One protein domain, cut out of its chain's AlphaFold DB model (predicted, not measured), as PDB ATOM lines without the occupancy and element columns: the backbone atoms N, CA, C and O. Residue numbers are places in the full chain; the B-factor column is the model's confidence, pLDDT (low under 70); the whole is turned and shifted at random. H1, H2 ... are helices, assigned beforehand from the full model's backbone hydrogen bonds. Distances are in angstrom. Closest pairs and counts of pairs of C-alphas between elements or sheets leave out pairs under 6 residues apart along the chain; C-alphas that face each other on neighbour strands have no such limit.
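This is residues 179 to 307 of the 328 residues of an uncharacterized protein of Hypholoma sublateritium (strain FD-334 SS-4) (UniProt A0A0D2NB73). Two long helices, H1 and H5, lie side by side and run the same way, and a third, H3, runs the same way more loosely beside H5. Long loops spread from this core to both ends of the longest axis, one reaching Gly 225 beyond short H2, the other Asp 272 beside tiny H4. The printed part has 129 residues with five named helices, H1 to H5 in chain order, and no named strand; the class is all helix, with under half of the residues, 63, in named elements. It is compact, with a radius of gyration of the C-alphas of 15.8 A and spans of 51 by 35 by 25 A.

Find C-alpha 179 at (-44.672, -23.875, -3.738); from there H1, residues 179 to 193, runs 20.9 A. Next come H2, residues 214 to 220, 9.7 A long, and H3, residues 239 to 253, 21.0 A. H4, residues 274 to 277, measures 5.5 A. H5, residues 285 to 306, runs 31.2 A to C-alpha 306 at (-53.890, -33.766, -21.037).

Look first at H1 and H5, which touch at a shallow tilt of 23 degrees, their closest C-alphas being those of Cys 183 and Lys 297, 4.9 A apart. H3 and H5 are close but not clearly touching: their closest C-alphas, of Trp 250 and Ile 296, are 7.5 A apart. H2 and H3 are near each other, and H4 touches no helix. In H1, H2, H3 and H5 every O i to N i+4 pair is within hydrogen-bond range; H4 is too short for such a pair.

The C-alphas of Gly 225 and Asp 272, the two farthest apart, are 53.0 A apart. The printed part has no cut. The links H1 to H2, H2 to H3 and H3 to H4 are long; H4 to H5 is short. Mean pLDDT of the printed part is 70.7, and 46 residues are under 70, among them residues 265 to 289.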
ATOM      1  N   ASP A 179     -44.639 -23.714  -2.283       68.94
ATOM      2  CA  ASP A 179     -44.672 -23.875  -3.738       68.94
ATOM      3  C   ASP A 179     -43.743 -24.991  -4.224       68.94
ATOM      4  O   ASP A 179     -44.098 -25.739  -5.137       68.94
ATOM      5  N   TRP A 180     -42.574 -25.138  -3.595       74.00
ATOM      6  CA  TRP A 180     -41.633 -26.210  -3.916       74.00
ATOM      7  C   TRP A 180     -42.214 -27.577  -3.556       74.00
ATOM      8  O   TRP A 180     -42.174 -28.502  -4.367       74.00
ATOM      9  N   VAL A 181     -42.811 -27.676  -2.367       74.56
ATOM     10  CA  VAL A 181     -43.510 -28.879  -1.900       74.56
ATOM     11  C   VAL A 181     -44.581 -29.288  -2.907       74.56
ATOM     12  O   VAL A 181     -44.544 -30.399  -3.437       74.56
ATOM     13  N   ALA A 182     -45.465 -28.356  -3.267       75.31
ATOM     14  CA  ALA A 182     -46.538 -28.612  -4.218       75.31
ATOM     15  C   ALA A 182     -46.023 -28.972  -5.626       75.31
ATOM     16  O   ALA A 182     -46.637 -29.775  -6.328       75.31
ATOM     17  N   CYS A 183     -44.904 -28.384  -6.058       73.62
ATOM     18  CA  CYS A 183     -44.256 -28.717  -7.325       73.62
ATOM     19  C   CYS A 183     -43.755 -30.169  -7.330       73.62
ATOM     20  O   CYS A 183     -44.043 -30.924  -8.261       73.62
ATOM     21  N   VAL A 184     -43.069 -30.584  -6.266       74.94
ATOM     22  CA  VAL A 184     -42.545 -31.945  -6.119       74.94
ATOM     23  C   VAL A 184     -43.670 -32.979  -5.991       74.94
ATOM     24  O   VAL A 184     -43.595 -34.049  -6.592       74.94
ATOM     25  N   GLU A 185     -44.748 -32.671  -5.273       80.19
ATOM     26  CA  GLU A 185     -45.926 -33.545  -5.205       80.19
ATOM     27  C   GLU A 185     -46.570 -33.746  -6.582       80.19
ATOM     28  O   GLU A 185     -46.852 -34.878  -6.984       80.19
ATOM     29  N   LYS A 186     -46.745 -32.661  -7.349       79.88
ATOM     30  CA  LYS A 186     -47.286 -32.738  -8.716       79.88
ATOM     31  C   LYS A 186     -46.374 -33.496  -9.665       79.88
ATOM     32  O   LYS A 186     -46.864 -34.175 -10.569       79.88
ATOM     33  N   TRP A 187     -45.068 -33.428  -9.439       76.75
ATOM     34  CA  TRP A 187     -44.110 -34.249 -10.154       76.75
ATOM     35  C   TRP A 187     -44.328 -35.745  -9.901       76.75
ATOM     36  O   TRP A 187     -44.413 -36.510 -10.861       76.75
ATOM     37  N   PHE A 188     -44.474 -36.170  -8.642       79.19
ATOM     38  CA  PHE A 188     -44.750 -37.578  -8.336       79.19
ATOM     39  C   PHE A 188     -46.069 -38.055  -8.942       79.19
ATOM     40  O   PHE A 188     -46.104 -39.135  -9.526       79.19
ATOM     41  N   GLU A 189     -47.118 -37.231  -8.885       81.69
ATOM     42  CA  GLU A 189     -48.409 -37.532  -9.515       81.69
ATOM     43  C   GLU A 189     -48.263 -37.734 -11.038       81.69
ATOM     44  O   GLU A 189     -48.881 -38.623 -11.630       81.69
ATOM     45  N   LEU A 190     -47.416 -36.929 -11.689       78.81
ATOM     46  CA  LEU A 190     -47.115 -37.063 -13.113       78.81
ATOM     47  C   LEU A 190     -46.325 -38.348 -13.416       78.81
ATOM     48  O   LEU A 190     -46.658 -39.052 -14.372       78.81
ATOM     49  N   GLU A 191     -45.296 -38.669 -12.622       79.56
ATOM     50  CA  GLU A 191     -44.522 -39.909 -12.776       79.56
ATOM     51  C   GLU A 191     -45.416 -41.151 -12.607       79.56
ATOM     52  O   GLU A 191     -45.329 -42.083 -13.413       79.56
ATOM     53  N   GLU A 192     -46.306 -41.141 -11.611       79.50
ATOM     54  CA  GLU A 192     -47.286 -42.201 -11.352       79.50
ATOM     55  C   GLU A 192     -48.251 -42.369 -12.531       79.50
ATOM     56  O   GLU A 192     -48.396 -43.471 -13.064       79.50
ATOM     57  N   LYS A 193     -48.839 -41.273 -13.032       78.75
ATOM     58  CA  LYS A 193     -49.726 -41.298 -14.210       78.75
ATOM     59  C   LYS A 193     -49.030 -41.840 -15.458       78.75
ATOM     60  O   LYS A 193     -49.634 -42.567 -16.244       78.75
ATOM     61  N   LEU A 194     -47.748 -41.535 -15.640       72.00
ATOM     62  CA  LEU A 194     -46.946 -42.063 -16.748       72.00
ATOM     63  C   LEU A 194     -46.495 -43.519 -16.535       72.00
ATOM     64  O   LEU A 194     -45.852 -44.104 -17.415       72.00
ATOM     65  N   GLY A 195     -46.828 -44.122 -15.391       73.81
ATOM     66  CA  GLY A 195     -46.446 -45.481 -15.023       73.81
ATOM     67  C   GLY A 195     -44.938 -45.630 -14.839       73.81
ATOM     68  O   GLY A 195     -44.387 -46.695 -15.145       73.81
ATOM     69  N   PHE A 196     -44.239 -44.565 -14.432       72.19
ATOM     70  CA  PHE A 196     -42.788 -44.556 -14.297       72.19
ATOM     71  C   PHE A 196     -42.346 -45.520 -13.189       72.19
ATOM     72  O   PHE A 196     -42.569 -45.305 -12.004       72.19
ATOM     73  N   GLY A 197     -41.671 -46.603 -13.577       66.00
ATOM     74  CA  GLY A 197     -41.179 -47.623 -12.646       66.00
ATOM     75  C   GLY A 197     -42.089 -48.844 -12.496       66.00
ATOM     76  O   GLY A 197     -41.561 -49.910 -12.176       66.00
ATOM     77  N   GLU A 198     -43.380 -48.726 -12.810       69.25
ATOM     78  CA  GLU A 198     -44.331 -49.846 -12.802       69.25
ATOM     79  C   GLU A 198     -44.431 -50.541 -14.163       69.25
ATOM     80  O   GLU A 198     -44.388 -51.769 -14.247       69.25
ATOM     81  N   VAL A 199     -44.515 -49.772 -15.253       70.69
ATOM     82  CA  VAL A 199     -44.724 -50.328 -16.595       70.69
ATOM     83  C   VAL A 199     -43.373 -50.600 -17.283       70.69
ATOM     84  O   VAL A 199     -42.542 -49.699 -17.435       70.69
ATOM     85  N   PRO A 200     -43.096 -51.830 -17.755       70.56
ATOM     86  CA  PRO A 200     -41.892 -52.108 -18.530       70.56
ATOM     87  C   PRO A 200     -41.817 -51.215 -19.781       70.56
ATOM     88  O   PRO A 200     -42.728 -51.203 -20.604       70.56
ATOM     89  N   GLY A 201     -40.719 -50.467 -19.928       70.06
ATOM     90  CA  GLY A 201     -40.493 -49.555 -21.059       70.06
ATOM     91  C   GLY A 201     -40.880 -48.089 -20.823       70.06
ATOM     92  O   GLY A 201     -40.564 -47.262 -21.671       70.06
ATOM     93  N   THR A 202     -41.476 -47.725 -19.681       65.50
ATOM     94  CA  THR A 202     -41.791 -46.314 -19.345       65.50
ATOM     95  C   THR A 202     -40.676 -45.594 -18.587       65.50
ATOM     96  O   THR A 202     -40.775 -44.400 -18.325       65.50
ATOM     97  N   LYS A 203     -39.559 -46.271 -18.294       64.44
ATOM     98  CA  LYS A 203     -38.377 -45.663 -17.646       64.44
ATOM     99  C   LYS A 203     -37.762 -44.505 -18.446       64.44
ATOM    100  O   LYS A 203     -36.975 -43.745 -17.901       64.44
ATOM    101  N   THR A 204     -38.107 -44.383 -19.725       62.38
ATOM    102  CA  THR A 204     -37.696 -43.291 -20.619       62.38
ATOM    103  C   THR A 204     -38.891 -42.486 -21.135       62.38
ATOM    104  O   THR A 204     -38.748 -41.749 -22.103       62.38
ATOM    105  N   ALA A 205     -40.089 -42.676 -20.564       62.62
ATOM    106  CA  ALA A 205     -41.309 -42.026 -21.047       62.62
ATOM    107  C   ALA A 205     -41.362 -40.537 -20.695       62.62
ATOM    108  O   ALA A 205     -42.025 -39.774 -21.392       62.62
ATOM    109  N   LEU A 206     -40.642 -40.119 -19.651       65.50
ATOM    110  CA  LEU A 206     -40.450 -38.704 -19.378       65.50
ATOM    111  C   LEU A 206     -39.478 -38.125 -20.412       65.50
ATOM    112  O   LEU A 206     -38.369 -38.650 -20.558       65.50
ATOM    113  N   PRO A 207     -39.857 -37.064 -21.140       60.28
ATOM    114  CA  PRO A 207     -38.914 -36.366 -21.993       60.28
ATOM    115  C   PRO A 207     -37.739 -35.853 -21.150       60.28
ATOM    116  O   PRO A 207     -37.895 -35.454 -19.998       60.28
ATOM    117  N   ALA A 208     -36.549 -35.882 -21.746       64.38
ATOM    118  CA  ALA A 208     -35.350 -35.255 -21.196       64.38
ATOM    119  C   ALA A 208     -34.818 -35.843 -19.867       64.38
ATOM    120  O   ALA A 208     -34.219 -35.136 -19.059       64.38
ATOM    121  N   VAL A 209     -34.935 -37.166 -19.661       70.62
ATOM    122  CA  VAL A 209     -34.245 -37.859 -18.543       70.62
ATOM    123  C   VAL A 209     -32.742 -37.543 -18.521       70.62
ATOM    124  O   VAL A 209     -32.160 -37.419 -17.451       70.62
ATOM    125  N   SER A 210     -32.120 -37.364 -19.691       77.50
ATOM    126  CA  SER A 210     -30.694 -37.035 -19.820       77.50
ATOM    127  C   SER A 210     -30.319 -35.633 -19.343       77.50
ATOM    128  O   SER A 210     -29.144 -35.387 -19.108       77.50
ATOM    129  N   THR A 211     -31.277 -34.709 -19.246       79.56
ATOM    130  CA  THR A 211     -31.025 -33.335 -18.785       79.56
ATOM    131  C   THR A 211     -31.505 -33.115 -17.360       79.56
ATOM    132  O   THR A 211     -31.473 -31.986 -16.890       79.56
ATOM    133  N   ARG A 212     -31.988 -34.163 -16.682       83.25
ATOM    134  CA  ARG A 212     -32.423 -34.098 -15.288       83.25
ATOM    135  C   ARG A 212     -31.235 -33.677 -14.404       83.25
ATOM    136  O   ARG A 212     -30.141 -34.200 -14.622       83.25
ATOM    137  N   PRO A 213     -31.442 -32.809 -13.396       84.12
ATOM    138  CA  PRO A 213     -30.449 -32.548 -12.359       84.12
ATOM    139  C   PRO A 213     -29.818 -33.840 -11.841       84.12
ATOM    140  O   PRO A 213     -30.505 -34.856 -11.649       84.12
ATOM    141  N   GLU A 214     -28.501 -33.827 -11.657       81.06
ATOM    142  CA  GLU A 214     -27.758 -35.024 -11.282       81.06
ATOM    143  C   GLU A 214     -28.212 -35.530  -9.909       81.06
ATOM    144  O   GLU A 214     -28.396 -36.730  -9.721       81.06
ATOM    145  N   GLU A 215     -28.528 -34.618  -8.995       79.88
ATOM    146  CA  GLU A 215     -29.046 -34.888  -7.656       79.88
ATOM    147  C   GLU A 215     -30.347 -35.697  -7.707       79.88
ATOM    148  O   GLU A 215     -30.518 -36.684  -6.986       79.88
ATOM    149  N   TRP A 216     -31.254 -35.340  -8.617       77.69
ATOM    150  CA  TRP A 216     -32.483 -36.097  -8.849       77.69
ATOM    151  C   TRP A 216     -32.224 -37.429  -9.536       77.69
ATOM    152  O   TRP A 216     -32.893 -38.424  -9.245       77.69
ATOM    153  N   THR A 217     -31.263 -37.478 -10.451       80.12
ATOM    154  CA  THR A 217     -30.879 -38.725 -11.114       80.12
ATOM    155  C   THR A 217     -30.314 -39.714 -10.099       80.12
ATOM    156  O   THR A 217     -30.801 -40.836 -10.017       80.12
ATOM    157  N   GLN A 218     -29.382 -39.294  -9.244       78.44
ATOM    158  CA  GLN A 218     -28.811 -40.122  -8.182       78.44
ATOM    159  C   GLN A 218     -29.876 -40.607  -7.189       78.44
ATOM    160  O   GLN A 218     -29.840 -41.761  -6.762       78.44
ATOM    161  N   TRP A 219     -30.858 -39.761  -6.874       71.19
ATOM    162  CA  TRP A 219     -31.953 -40.108  -5.970       71.19
ATOM    163  C   TRP A 219     -32.956 -41.100  -6.583       71.19
ATOM    164  O   TRP A 219     -33.410 -42.041  -5.930       71.19
ATOM    165  N   THR A 220     -33.269 -40.939  -7.873       70.81
ATOM    166  CA  THR A 220     -34.205 -41.817  -8.600       70.81
ATOM    167  C   THR A 220     -33.554 -43.095  -9.134       70.81
ATOM    168  O   THR A 220     -34.251 -44.085  -9.416       70.81
ATOM    169  N   MET A 221     -32.228 -43.129  -9.266       74.81
ATOM    170  CA  MET A 221     -31.492 -44.317  -9.673       74.81
ATOM    171  C   MET A 221     -31.481 -45.358  -8.554       74.81
ATOM    172  O   MET A 221     -31.228 -45.091  -7.381       74.81
ATOM    173  N   LYS A 222     -31.752 -46.608  -8.936       72.25
ATOM    174  CA  LYS A 222     -31.578 -47.738  -8.026       72.25
ATOM    175  C   LYS A 222     -30.091 -47.863  -7.711       72.25
ATOM    176  O   LYS A 222     -29.273 -47.975  -8.623       72.25
ATOM    177  N   THR A 223     -29.749 -47.891  -6.429       72.19
ATOM    178  CA  THR A 223     -28.385 -48.231  -6.011       72.19
ATOM    179  C   THR A 223     -28.048 -49.670  -6.413       72.19
ATOM    180  O   THR A 223     -28.926 -50.441  -6.805       72.19
ATOM    181  N   ARG A 224     -26.780 -50.081  -6.264       76.00
ATOM    182  CA  ARG A 224     -26.328 -51.464  -6.528       76.00
ATOM    183  C   ARG A 224     -27.166 -52.537  -5.799       76.00
ATOM    184  O   ARG A 224     -27.196 -53.675  -6.246       76.00
ATOM    185  N   GLY A 225     -27.885 -52.176  -4.728       74.94
ATOM    186  CA  GLY A 225     -28.832 -53.044  -4.010       74.94
ATOM    187  C   GLY A 225     -30.267 -53.080  -4.568       74.94
ATOM    188  O   GLY A 225     -31.157 -53.662  -3.945       74.94
ATOM    189  N   GLY A 226     -30.540 -52.430  -5.702       74.56
ATOM    190  CA  GLY A 226     -31.865 -52.381  -6.329       74.56
ATOM    191  C   GLY A 226     -32.900 -51.518  -5.594       74.56
ATOM    192  O   GLY A 226     -34.047 -51.459  -6.034       74.56
ATOM    193  N   VAL A 227     -32.502 -50.859  -4.502       68.69
ATOM    194  CA  VAL A 227     -33.338 -49.976  -3.677       68.69
ATOM    195  C   VAL A 227     -32.940 -48.528  -3.964       68.69
ATOM    196  O   VAL A 227     -31.746 -48.208  -4.039       68.69
ATOM    197  N   ARG A 228     -33.936 -47.667  -4.180       73.56
ATOM    198  CA  ARG A 228     -33.743 -46.215  -4.258       73.56
ATOM    199  C   ARG A 228     -33.535 -45.697  -2.836       73.56
ATOM    200  O   ARG A 228     -34.267 -46.093  -1.937       73.56
ATOM    201  N   ARG A 229     -32.512 -44.872  -2.613       67.88
ATOM    202  CA  ARG A 229     -32.231 -44.309  -1.284       67.88
ATOM    203  C   ARG A 229     -33.077 -43.065  -1.074       67.88
ATOM    204  O   ARG A 229     -32.552 -41.959  -1.090       67.88
ATOM    205  N   TYR A 230     -34.377 -43.263  -0.907       66.62
ATOM    206  CA  TYR A 230     -35.274 -42.147  -0.643       66.62
ATOM    207  C   TYR A 230     -34.949 -41.466   0.686       66.62
ATOM    208  O   TYR A 230     -34.993 -40.245   0.732       66.62
ATOM    209  N   ASP A 231     -34.491 -42.242   1.675       69.69
ATOM    210  CA  ASP A 231     -34.117 -41.778   3.017       69.69
ATOM    211  C   ASP A 231     -32.884 -40.859   3.047       69.69
ATOM    212  O   ASP A 231     -32.632 -40.166   4.032       69.69
ATOM    213  N   ALA A 232     -32.074 -40.871   1.984       67.69
ATOM    214  CA  ALA A 232     -30.883 -40.041   1.901       67.69
ATOM    215  C   ALA A 232     -31.239 -38.684   1.291       67.69
ATOM    216  O   ALA A 232     -31.699 -38.607   0.150       67.69
ATOM    217  N   LEU A 233     -30.971 -37.610   2.037       61.53
ATOM    218  CA  LEU A 233     -31.062 -36.255   1.504       61.53
ATOM    219  C   LEU A 233     -30.061 -36.108   0.347       61.53
ATOM    220  O   LEU A 233     -28.873 -36.391   0.548       61.53
ATOM    221  N   PRO A 234     -30.499 -35.678  -0.850       72.19
ATOM    222  CA  PRO A 234     -29.566 -35.369  -1.918       72.19
ATOM    223  C   PRO A 234     -28.636 -34.252  -1.446       72.19
ATOM    224  O   PRO A 234     -29.073 -33.216  -0.935       72.19
ATOM    225  N   PHE A 235     -27.336 -34.484  -1.595       79.81
ATOM    226  CA  PHE A 235     -26.340 -33.464  -1.326       79.81
ATOM    227  C   PHE A 235     -26.310 -32.503  -2.510       79.81
ATOM    228  O   PHE A 235     -25.967 -32.898  -3.620       79.81
ATOM    229  N   ILE A 236     -26.696 -31.255  -2.262       81.00
ATOM    230  CA  ILE A 236     -26.639 -30.177  -3.248       81.00
ATOM    231  C   ILE A 236     -25.362 -29.406  -2.950       81.00
ATOM    232  O   ILE A 236     -25.287 -28.731  -1.922       81.00
ATOM    233  N   ALA A 237     -24.356 -29.583  -3.807       81.25
ATOM    234  CA  ALA A 237     -23.047 -28.958  -3.641       81.25
ATOM    235  C   ALA A 237     -23.119 -27.440  -3.852       81.25
ATOM    236  O   ALA A 237     -22.510 -26.691  -3.092       81.25
ATOM    237  N   ASP A 238     -23.908 -27.008  -4.838       80.06
ATOM    238  CA  ASP A 238     -24.155 -25.606  -5.162       80.06
ATOM    239  C   ASP A 238     -25.631 -25.412  -5.559       80.06
ATOM    240  O   ASP A 238     -26.167 -26.088  -6.440       80.06
ATOM    241  N   SER A 239     -26.320 -24.499  -4.872       76.75
ATOM    242  CA  SER A 239     -27.715 -24.158  -5.157       76.75
ATOM    243  C   SER A 239     -27.897 -23.449  -6.499       76.75
ATOM    244  O   SER A 239     -28.950 -23.609  -7.118       76.75
ATOM    245  N   ALA A 240     -26.904 -22.679  -6.954       76.38
ATOM    246  CA  ALA A 240     -26.961 -21.996  -8.242       76.38
ATOM    247  C   ALA A 240     -26.885 -23.009  -9.394       76.38
ATOM    248  O   ALA A 240     -27.725 -22.973 -10.297       76.38
ATOM    249  N   ASP A 241     -25.960 -23.971  -9.311       80.75
ATOM    250  CA  ASP A 241     -25.851 -25.068 -10.279       80.75
ATOM    251  C   ASP A 241     -27.136 -25.900 -10.344       80.75
ATOM    252  O   ASP A 241     -27.617 -26.204 -11.441       80.75
ATOM    253  N   LEU A 242     -27.748 -26.203  -9.192       80.12
ATOM    254  CA  LEU A 242     -29.041 -26.886  -9.151       80.12
ATOM    255  C   LEU A 242     -30.133 -26.070  -9.855       80.12
ATOM    256  O   LEU A 242     -30.900 -26.623 -10.643       80.12
ATOM    257  N   GLY A 243     -30.203 -24.760  -9.600       78.25
ATOM    258  CA  GLY A 243     -31.152 -23.866 -10.266       78.25
ATOM    259  C   GLY A 243     -30.985 -23.880 -11.789       78.25
ATOM    260  O   GLY A 243     -31.965 -24.043 -12.518       78.25
ATOM    261  N   ILE A 244     -29.742 -23.812 -12.275       80.19
ATOM    262  CA  ILE A 244     -29.414 -23.888 -13.705       80.19
ATOM    263  C   ILE A 244     -29.798 -25.254 -14.287       80.19
ATOM    264  O   ILE A 244     -30.360 -25.326 -15.383       80.19
ATOM    265  N   ALA A 245     -29.508 -26.345 -13.577       83.62
ATOM    266  CA  ALA A 245     -29.851 -27.694 -14.010       83.62
ATOM    267  C   ALA A 245     -31.371 -27.884 -14.110       83.62
ATOM    268  O   ALA A 245     -31.858 -28.425 -15.105       83.62
ATOM    269  N   ILE A 246     -32.127 -27.384 -13.127       81.69
ATOM    270  CA  ILE A 246     -33.593 -27.400 -13.135       81.69
ATOM    271  C   ILE A 246     -34.127 -26.571 -14.304       81.69
ATOM    272  O   ILE A 246     -34.992 -27.057 -15.029       81.69
ATOM    273  N   ALA A 247     -33.593 -25.371 -14.545       80.44
ATOM    274  CA  ALA A 247     -34.013 -24.521 -15.659       80.44
ATOM    275  C   ALA A 247     -33.760 -25.186 -17.025       80.44
ATOM    276  O   ALA A 247     -34.665 -25.261 -17.859       80.44
ATOM    277  N   LYS A 248     -32.565 -25.759 -17.233       84.31
ATOM    278  CA  LYS A 248     -32.218 -26.510 -18.454       84.31
ATOM    279  C   LYS A 248     -33.139 -27.701 -18.667       84.31
ATOM    280  O   LYS A 248     -33.635 -27.929 -19.770       84.31
ATOM    281  N   TRP A 249     -33.370 -28.466 -17.607       85.62
ATOM    282  CA  TRP A 249     -34.273 -29.603 -17.637       85.62
ATOM    283  C   TRP A 249     -35.704 -29.189 -17.972       85.62
ATOM    284  O   TRP A 249     -36.334 -29.784 -18.845       85.62
ATOM    285  N   TRP A 250     -36.188 -28.130 -17.328       82.56
ATOM    286  CA  TRP A 250     -37.512 -27.579 -17.558       82.56
ATOM    287  C   TRP A 250     -37.688 -27.108 -19.002       82.56
ATOM    288  O   TRP A 250     -38.650 -27.497 -19.664       82.56
ATOM    289  N   SER A 251     -36.716 -26.362 -19.531       82.94
ATOM    290  CA  SER A 251     -36.684 -25.935 -20.933       82.94
ATOM    291  C   SER A 251     -36.684 -27.125 -21.901       82.94
ATOM    292  O   SER A 251     -37.405 -27.132 -22.902       82.94
ATOM    293  N   ALA A 252     -35.965 -28.204 -21.577       83.19
ATOM    294  CA  ALA A 252     -35.959 -29.410 -22.400       83.19
ATOM    295  C   ALA A 252     -37.328 -30.116 -22.451       83.19
ATOM    296  O   ALA A 252     -37.659 -30.700 -23.493       83.19
ATOM    297  N   MET A 253     -38.114 -30.033 -21.370       78.25
ATOM    298  CA  MET A 253     -39.480 -30.565 -21.283       78.25
ATOM    299  C   MET A 253     -40.533 -29.672 -21.952       78.25
ATOM    300  O   MET A 253     -41.615 -30.163 -22.275       78.25
ATOM    301  N   GLN A 254     -40.233 -28.393 -22.200       80.38
ATOM    302  CA  GLN A 254     -41.157 -27.507 -22.899       80.38
ATOM    303  C   GLN A 254     -41.422 -27.984 -24.343       80.38
ATOM    304  O   GLN A 254     -40.529 -28.527 -25.005       80.38
ATOM    305  N   PRO A 255     -42.635 -27.765 -24.882       74.56
ATOM    306  CA  PRO A 255     -42.910 -27.999 -26.296       74.56
ATOM    307  C   PRO A 255     -42.031 -27.100 -27.176       74.56
ATOM    308  O   PRO A 255     -41.632 -26.016 -26.762       74.56
ATOM    309  N   GLY A 256     -41.740 -27.536 -28.408       76.38
ATOM    310  CA  GLY A 256     -40.762 -26.871 -29.285       76.38
ATOM    311  C   GLY A 256     -40.987 -25.367 -29.485       76.38
ATOM    312  O   GLY A 256     -40.020 -24.625 -29.557       76.38
ATOM    313  N   PHE A 257     -42.242 -24.906 -29.481       75.94
ATOM    314  CA  PHE A 257     -42.587 -23.486 -29.620       75.94
ATOM    315  C   PHE A 257     -42.294 -22.626 -28.375       75.94
ATOM    316  O   PHE A 257     -42.375 -21.408 -28.454       75.94
ATOM    317  N   ARG A 258     -41.979 -23.240 -27.228       73.62
ATOM    318  CA  ARG A 258     -41.571 -22.564 -25.981       73.62
ATOM    319  C   ARG A 258     -40.072 -22.675 -25.701       73.62
ATOM    320  O   ARG A 258     -39.591 -22.109 -24.719       73.62
ATOM    321  N   LYS A 259     -39.335 -23.429 -26.523       79.88
ATOM    322  CA  LYS A 259     -37.884 -23.557 -26.387       79.88
ATOM    323  C   LYS A 259     -37.234 -22.285 -26.918       79.88
ATOM    324  O   LYS A 259     -37.423 -21.953 -28.083       79.88
ATOM    325  N   SER A 260     -36.491 -21.589 -26.064       79.94
ATOM    326  CA  SER A 260     -35.556 -20.552 -26.501       79.94
ATOM    327  C   SER A 260     -34.160 -21.151 -26.681       79.94
ATOM    328  O   SER A 260     -33.853 -22.206 -26.115       79.94
ATOM    329  N   ASP A 261     -33.300 -20.452 -27.421       82.38
ATOM    330  CA  ASP A 261     -31.892 -20.834 -27.593       82.38
ATOM    331  C   ASP A 261     -31.086 -20.724 -26.283       82.38
ATOM    332  O   ASP A 261     -30.041 -21.352 -26.123       82.38
ATOM    333  N   ASP A 262     -31.602 -19.985 -25.298       81.12
ATOM    334  CA  ASP A 262     -30.898 -19.653 -24.059       81.12
ATOM    335  C   ASP A 262     -31.099 -20.676 -22.932       81.12
ATOM    336  O   ASP A 262     -30.617 -20.481 -21.818       81.12
ATOM    337  N   ASN A 263     -31.800 -21.785 -23.190       73.56
ATOM    338  CA  ASN A 263     -32.213 -22.769 -22.177       73.56
ATOM    339  C   ASN A 263     -33.116 -22.202 -21.063       73.56
ATOM    340  O   ASN A 263     -33.352 -22.880 -20.065       73.56
ATOM    341  N   ILE A 264     -33.661 -21.002 -21.252       71.69
ATOM    342  CA  ILE A 264     -34.684 -20.401 -20.393       71.69
ATOM    343  C   ILE A 264     -36.013 -20.516 -21.149       71.69
ATOM    344  O   ILE A 264     -36.057 -20.145 -22.322       71.69
ATOM    345  N   PRO A 265     -37.091 -21.062 -20.570       65.62
ATOM    346  CA  PRO A 265     -38.382 -21.104 -21.253       65.62
ATOM    347  C   PRO A 265     -38.771 -19.712 -21.756       65.62
ATOM    348  O   PRO A 265     -38.666 -18.737 -21.011       65.62
ATOM    349  N   ALA A 266     -39.215 -19.607 -23.009       65.88
ATOM    350  CA  ALA A 266     -39.772 -18.349 -23.495       65.88
ATOM    351  C   ALA A 266     -41.016 -18.000 -22.662       65.88
ATOM    352  O   ALA A 266     -41.846 -18.881 -22.402       65.88
ATOM    353  N   SER A 267     -41.152 -16.737 -22.237       61.56
ATOM    354  CA  SER A 267     -42.354 -16.309 -21.525       61.56
ATOM    355  C   SER A 267     -43.556 -16.504 -22.452       61.56
ATOM    356  O   SER A 267     -43.582 -16.093 -23.610       61.56
ATOM    357  N   VAL A 268     -44.548 -17.236 -21.964       57.66
ATOM    358  CA  VAL A 268     -45.682 -17.707 -22.774       57.66
ATOM    359  C   VAL A 268     -46.639 -16.564 -23.120       57.66
ATOM    360  O   VAL A 268     -47.454 -16.698 -24.030       57.66
ATOM    361  N   TYR A 269     -46.556 -15.455 -22.385       48.72
ATOM    362  CA  TYR A 269     -47.645 -14.490 -22.274       48.72
ATOM    363  C   TYR A 269     -47.276 -13.043 -22.570       48.72
ATOM    364  O   TYR A 269     -48.127 -12.187 -22.359       48.72
ATOM    365  N   ASP A 270     -46.083 -12.739 -23.082       45.75
ATOM    366  CA  ASP A 270     -45.810 -11.344 -23.419       45.75
ATOM    367  C   ASP A 270     -44.839 -11.192 -24.586       45.75
ATOM    368  O   ASP A 270     -43.620 -11.275 -24.432       45.75
ATOM    369  N   THR A 271     -45.391 -10.965 -25.779       50.84
ATOM    370  CA  THR A 271     -44.602 -10.601 -26.962       50.84
ATOM    371  C   THR A 271     -43.896  -9.257 -26.791       50.84
ATOM    372  O   THR A 271     -42.914  -9.021 -27.492       50.84
ATOM    373  N   ASP A 272     -44.322  -8.431 -25.828       55.53
ATOM    374  CA  ASP A 272     -43.839  -7.056 -25.702       55.53
ATOM    375  C   ASP A 272     -42.945  -6.836 -24.458       55.53
ATOM    376  O   ASP A 272     -42.097  -5.945 -24.481       55.53
ATOM    377  N   ASN A 273     -43.021  -7.686 -23.417       50.62
ATOM    378  CA  ASN A 273     -42.207  -7.547 -22.186       50.62
ATOM    379  C   ASN A 273     -41.082  -8.584 -21.991       50.62
ATOM    380  O   ASN A 273     -40.299  -8.462 -21.045       50.62
ATOM    381  N   ALA A 274     -40.933  -9.583 -22.869       53.62
ATOM    382  CA  ALA A 274     -39.960 -10.672 -22.677       53.62
ATOM    383  C   ALA A 274     -38.483 -10.218 -22.579       53.62
ATOM    384  O   ALA A 274     -37.653 -10.917 -21.997       53.62
ATOM    385  N   LEU A 275     -38.140  -9.050 -23.135       53.56
ATOM    386  CA  LEU A 275     -36.777  -8.501 -23.107       53.56
ATOM    387  C   LEU A 275     -36.414  -7.817 -21.779       53.56
ATOM    388  O   LEU A 275     -35.246  -7.846 -21.398       53.56
ATOM    389  N   LEU A 276     -37.390  -7.243 -21.070       54.56
ATOM    390  CA  LEU A 276     -37.175  -6.598 -19.767       54.56
ATOM    391  C   LEU A 276     -37.047  -7.626 -18.632       54.56
ATOM    392  O   LEU A 276     -36.243  -7.441 -17.722       54.56
ATOM    393  N   ASP A 277     -37.768  -8.744 -18.735       52.75
ATOM    394  CA  ASP A 277     -37.774  -9.814 -17.727       52.75
ATOM    395  C   ASP A 277     -36.444 -10.602 -17.710       52.75
ATOM    396  O   ASP A 277     -36.016 -11.132 -16.686       52.75
ATOM    397  N   ARG A 278     -35.720 -10.639 -18.840       47.00
ATOM    398  CA  ARG A 278     -34.472 -11.408 -18.998       47.00
ATOM    399  C   ARG A 278     -33.311 -10.892 -18.142       47.00
ATOM    400  O   ARG A 278     -32.473 -11.686 -17.721       47.00
ATOM    401  N   THR A 279     -33.240  -9.588 -17.882       49.28
ATOM    402  CA  THR A 279     -32.197  -8.994 -17.025       49.28
ATOM    403  C   THR A 279     -32.525  -9.059 -15.537       49.28
ATOM    404  O   THR A 279     -31.648  -8.802 -14.717       49.28
ATOM    405  N   GLN A 280     -33.763  -9.407 -15.176       47.94
ATOM    406  CA  GLN A 280     -34.221  -9.359 -13.791       47.94
ATOM    407  C   GLN A 280     -33.732 -10.561 -12.960       47.94
ATOM    408  O   GLN A 280     -33.441 -10.380 -11.774       47.94
ATOM    409  N   TYR A 281     -33.462 -11.702 -13.625       45.75
ATOM    410  CA  TYR A 281     -33.019 -12.998 -13.066       45.75
ATOM    411  C   TYR A 281     -31.772 -12.983 -12.157       45.75
ATOM    412  O   TYR A 281     -31.367 -14.024 -11.636       45.75
ATOM    413  N   GLN A 282     -31.096 -11.842 -12.014       47.84
ATOM    414  CA  GLN A 282     -29.812 -11.721 -11.319       47.84
ATOM    415  C   GLN A 282     -29.876 -10.956  -9.995       47.84
ATOM    416  O   GLN A 282     -28.900 -10.996  -9.249       47.84
ATOM    417  N   THR A 283     -30.978 -10.267  -9.679       47.41
ATOM    418  CA  THR A 283     -30.972  -9.279  -8.579       47.41
ATOM    419  C   THR A 283     -31.800  -9.637  -7.351       47.41
ATOM    420  O   THR A 283     -31.482  -9.133  -6.279       47.41
ATOM    421  N   ASP A 284     -32.795 -10.527  -7.449       50.28
ATOM    422  CA  ASP A 284     -33.504 -11.021  -6.260       50.28
ATOM    423  C   ASP A 284     -34.119 -12.408  -6.514       50.28
ATOM    424  O   ASP A 284     -35.301 -12.571  -6.835       50.28
ATOM    425  N   SER A 285     -33.276 -13.438  -6.387       55.31
ATOM    426  CA  SER A 285     -33.554 -14.816  -6.815       55.31
ATOM    427  C   SER A 285     -34.803 -15.439  -6.184       55.31
ATOM    428  O   SER A 285     -35.290 -16.456  -6.662       55.31
ATOM    429  N   THR A 286     -35.331 -14.867  -5.101       61.12
ATOM    430  CA  THR A 286     -36.403 -15.469  -4.300       61.12
ATOM    431  C   THR A 286     -37.780 -15.370  -4.960       61.12
ATOM    432  O   THR A 286     -38.515 -16.355  -4.991       61.12
ATOM    433  N   ASN A 287     -38.153 -14.205  -5.502       64.62
ATOM    434  CA  ASN A 287     -39.466 -14.021  -6.140       64.62
ATOM    435  C   ASN A 287     -39.522 -14.670  -7.524       64.62
ATOM    436  O   ASN A 287     -40.546 -15.221  -7.926       64.62
ATOM    437  N   GLU A 288     -38.408 -14.637  -8.238       63.00
ATOM    438  CA  GLU A 288     -38.283 -15.216  -9.572       63.00
ATOM    439  C   GLU A 288     -38.247 -16.736  -9.511       63.00
ATOM    440  O   GLU A 288     -38.946 -17.398 -10.277       63.00
ATOM    441  N   TRP A 289     -37.537 -17.293  -8.525       63.91
ATOM    442  CA  TRP A 289     -37.623 -18.711  -8.200       63.91
ATOM    443  C   TRP A 289     -39.069 -19.131  -7.929       63.91
ATOM    444  O   TRP A 289     -39.539 -20.094  -8.531       63.91
ATOM    445  N   ARG A 290     -39.815 -18.387  -7.097       70.88
ATOM    446  CA  ARG A 290     -41.236 -18.686  -6.838       70.88
ATOM    447  C   ARG A 290     -42.075 -18.659  -8.116       70.88
ATOM    448  O   ARG A 290     -42.864 -19.576  -8.330       70.88
ATOM    449  N   ARG A 291     -41.884 -17.665  -8.995       70.12
ATOM    450  CA  ARG A 291     -42.579 -17.600 -10.298       70.12
ATOM    451  C   ARG A 291     -42.255 -18.804 -11.176       70.12
ATOM    452  O   ARG A 291     -43.170 -19.409 -11.728       70.12
ATOM    453  N   MET A 292     -40.981 -19.180 -11.269       69.25
ATOM    454  CA  MET A 292     -40.560 -20.350 -12.035       69.25
ATOM    455  C   MET A 292     -41.174 -21.632 -11.463       69.25
ATOM    456  O   MET A 292     -41.730 -22.427 -12.212       69.25
ATOM    457  N   VAL A 293     -41.140 -21.823 -10.142       69.88
ATOM    458  CA  VAL A 293     -41.750 -22.986  -9.478       69.88
ATOM    459  C   VAL A 293     -43.267 -23.027  -9.709       69.88
ATOM    460  O   VAL A 293     -43.815 -24.097  -9.983       69.88
ATOM    461  N   ALA A 294     -43.950 -21.881  -9.672       70.50
ATOM    462  CA  ALA A 294     -45.379 -21.782  -9.966       70.50
ATOM    463  C   ALA A 294     -45.713 -22.120 -11.433       70.50
ATOM    464  O   ALA A 294     -46.698 -22.821 -11.696       70.50
ATOM    465  N   ASP A 295     -44.890 -21.678 -12.387       69.94
ATOM    466  CA  ASP A 295     -45.044 -22.021 -13.806       69.94
ATOM    467  C   ASP A 295     -44.800 -23.519 -14.047       69.94
ATOM    468  O   ASP A 295     -45.614 -24.198 -14.681       69.94
ATOM    469  N   ILE A 296     -43.744 -24.068 -13.431       72.00
ATOM    470  CA  ILE A 296     -43.450 -25.504 -13.434       72.00
ATOM    471  C   ILE A 296     -44.662 -26.294 -12.933       72.00
ATOM    472  O   ILE A 296     -45.151 -27.194 -13.620       72.00
ATOM    473  N   LYS A 297     -45.196 -25.927 -11.763       74.19
ATOM    474  CA  LYS A 297     -46.380 -26.551 -11.158       74.19
ATOM    475  C   LYS A 297     -47.593 -26.491 -12.091       74.19
ATOM    476  O   LYS A 297     -48.240 -27.515 -12.322       74.19
ATOM    477  N   THR A 298     -47.895 -25.322 -12.653       71.50
ATOM    478  CA  THR A 298     -49.043 -25.121 -13.554       71.50
ATOM    479  C   THR A 298     -48.923 -25.984 -14.803       71.50
ATOM    480  O   THR A 298     -49.865 -26.671 -15.198       71.50
ATOM    481  N   CYS A 299     -47.744 -26.015 -15.414       68.94
ATOM    482  CA  CYS A 299     -47.512 -26.804 -16.610       68.94
ATOM    483  C   CYS A 299     -47.516 -28.314 -16.314       68.94
ATOM    484  O   CYS A 299     -48.113 -29.065 -17.086       68.94
ATOM    485  N   MET A 300     -46.980 -28.770 -15.175       72.19
ATOM    486  CA  MET A 300     -47.122 -30.167 -14.736       72.19
ATOM    487  C   MET A 300     -48.595 -30.572 -14.580       72.19
ATOM    488  O   MET A 300     -48.971 -31.652 -15.034       72.19
ATOM    489  N   ILE A 301     -49.448 -29.702 -14.024       72.31
ATOM    490  CA  ILE A 301     -50.902 -29.932 -13.932       72.31
ATOM    491  C   ILE A 301     -51.525 -30.082 -15.327       72.31
ATOM    492  O   ILE A 301     -52.310 -31.005 -15.548       72.31
ATOM    493  N   VAL A 302     -51.162 -29.215 -16.278       72.06
ATOM    494  CA  VAL A 302     -51.660 -29.277 -17.664       72.06
ATOM    495  C   VAL A 302     -51.204 -30.555 -18.369       72.06
ATOM    496  O   VAL A 302     -52.000 -31.210 -19.039       72.06
ATOM    497  N   ILE A 303     -49.943 -30.962 -18.214       68.56
ATOM    498  CA  ILE A 303     -49.448 -32.220 -18.791       68.56
ATOM    499  C   ILE A 303     -50.192 -33.401 -18.159       68.56
ATOM    500  O   ILE A 303     -50.679 -34.274 -18.875       68.56
ATOM    501  N   ALA A 304     -50.342 -33.421 -16.834       70.19
ATOM    502  CA  ALA A 304     -51.028 -34.496 -16.123       70.19
ATOM    503  C   ALA A 304     -52.526 -34.599 -16.464       70.19
ATOM    504  O   ALA A 304     -53.081 -35.692 -16.365       70.19
ATOM    505  N   SER A 305     -53.186 -33.497 -16.841       74.00
ATOM    506  CA  SER A 305     -54.598 -33.493 -17.251       74.00
ATOM    507  C   SER A 305     -54.800 -33.832 -18.729       74.00
ATOM    508  O   SER A 305     -55.814 -34.425 -19.086       74.00
ATOM    509  N   THR A 306     -53.836 -33.492 -19.588       72.81
ATOM    510  CA  THR A 306     -53.890 -33.766 -21.037       72.81
ATOM    511  C   THR A 306     -53.317 -35.130 -21.418       72.81
ATOM    512  O   THR A 306     -53.623 -35.653 -22.493       72.81
ATOM    513  N   THR A 307     -52.498 -35.735 -20.555       71.62
ATOM    514  CA  THR A 307     -51.955 -37.076 -20.776       71.62
ATOM    515  C   THR A 307     -53.025 -38.117 -20.469       71.62
ATOM    516  O   THR A 307     -53.222 -38.534 -19.332       71.62
TER     517      THR A 307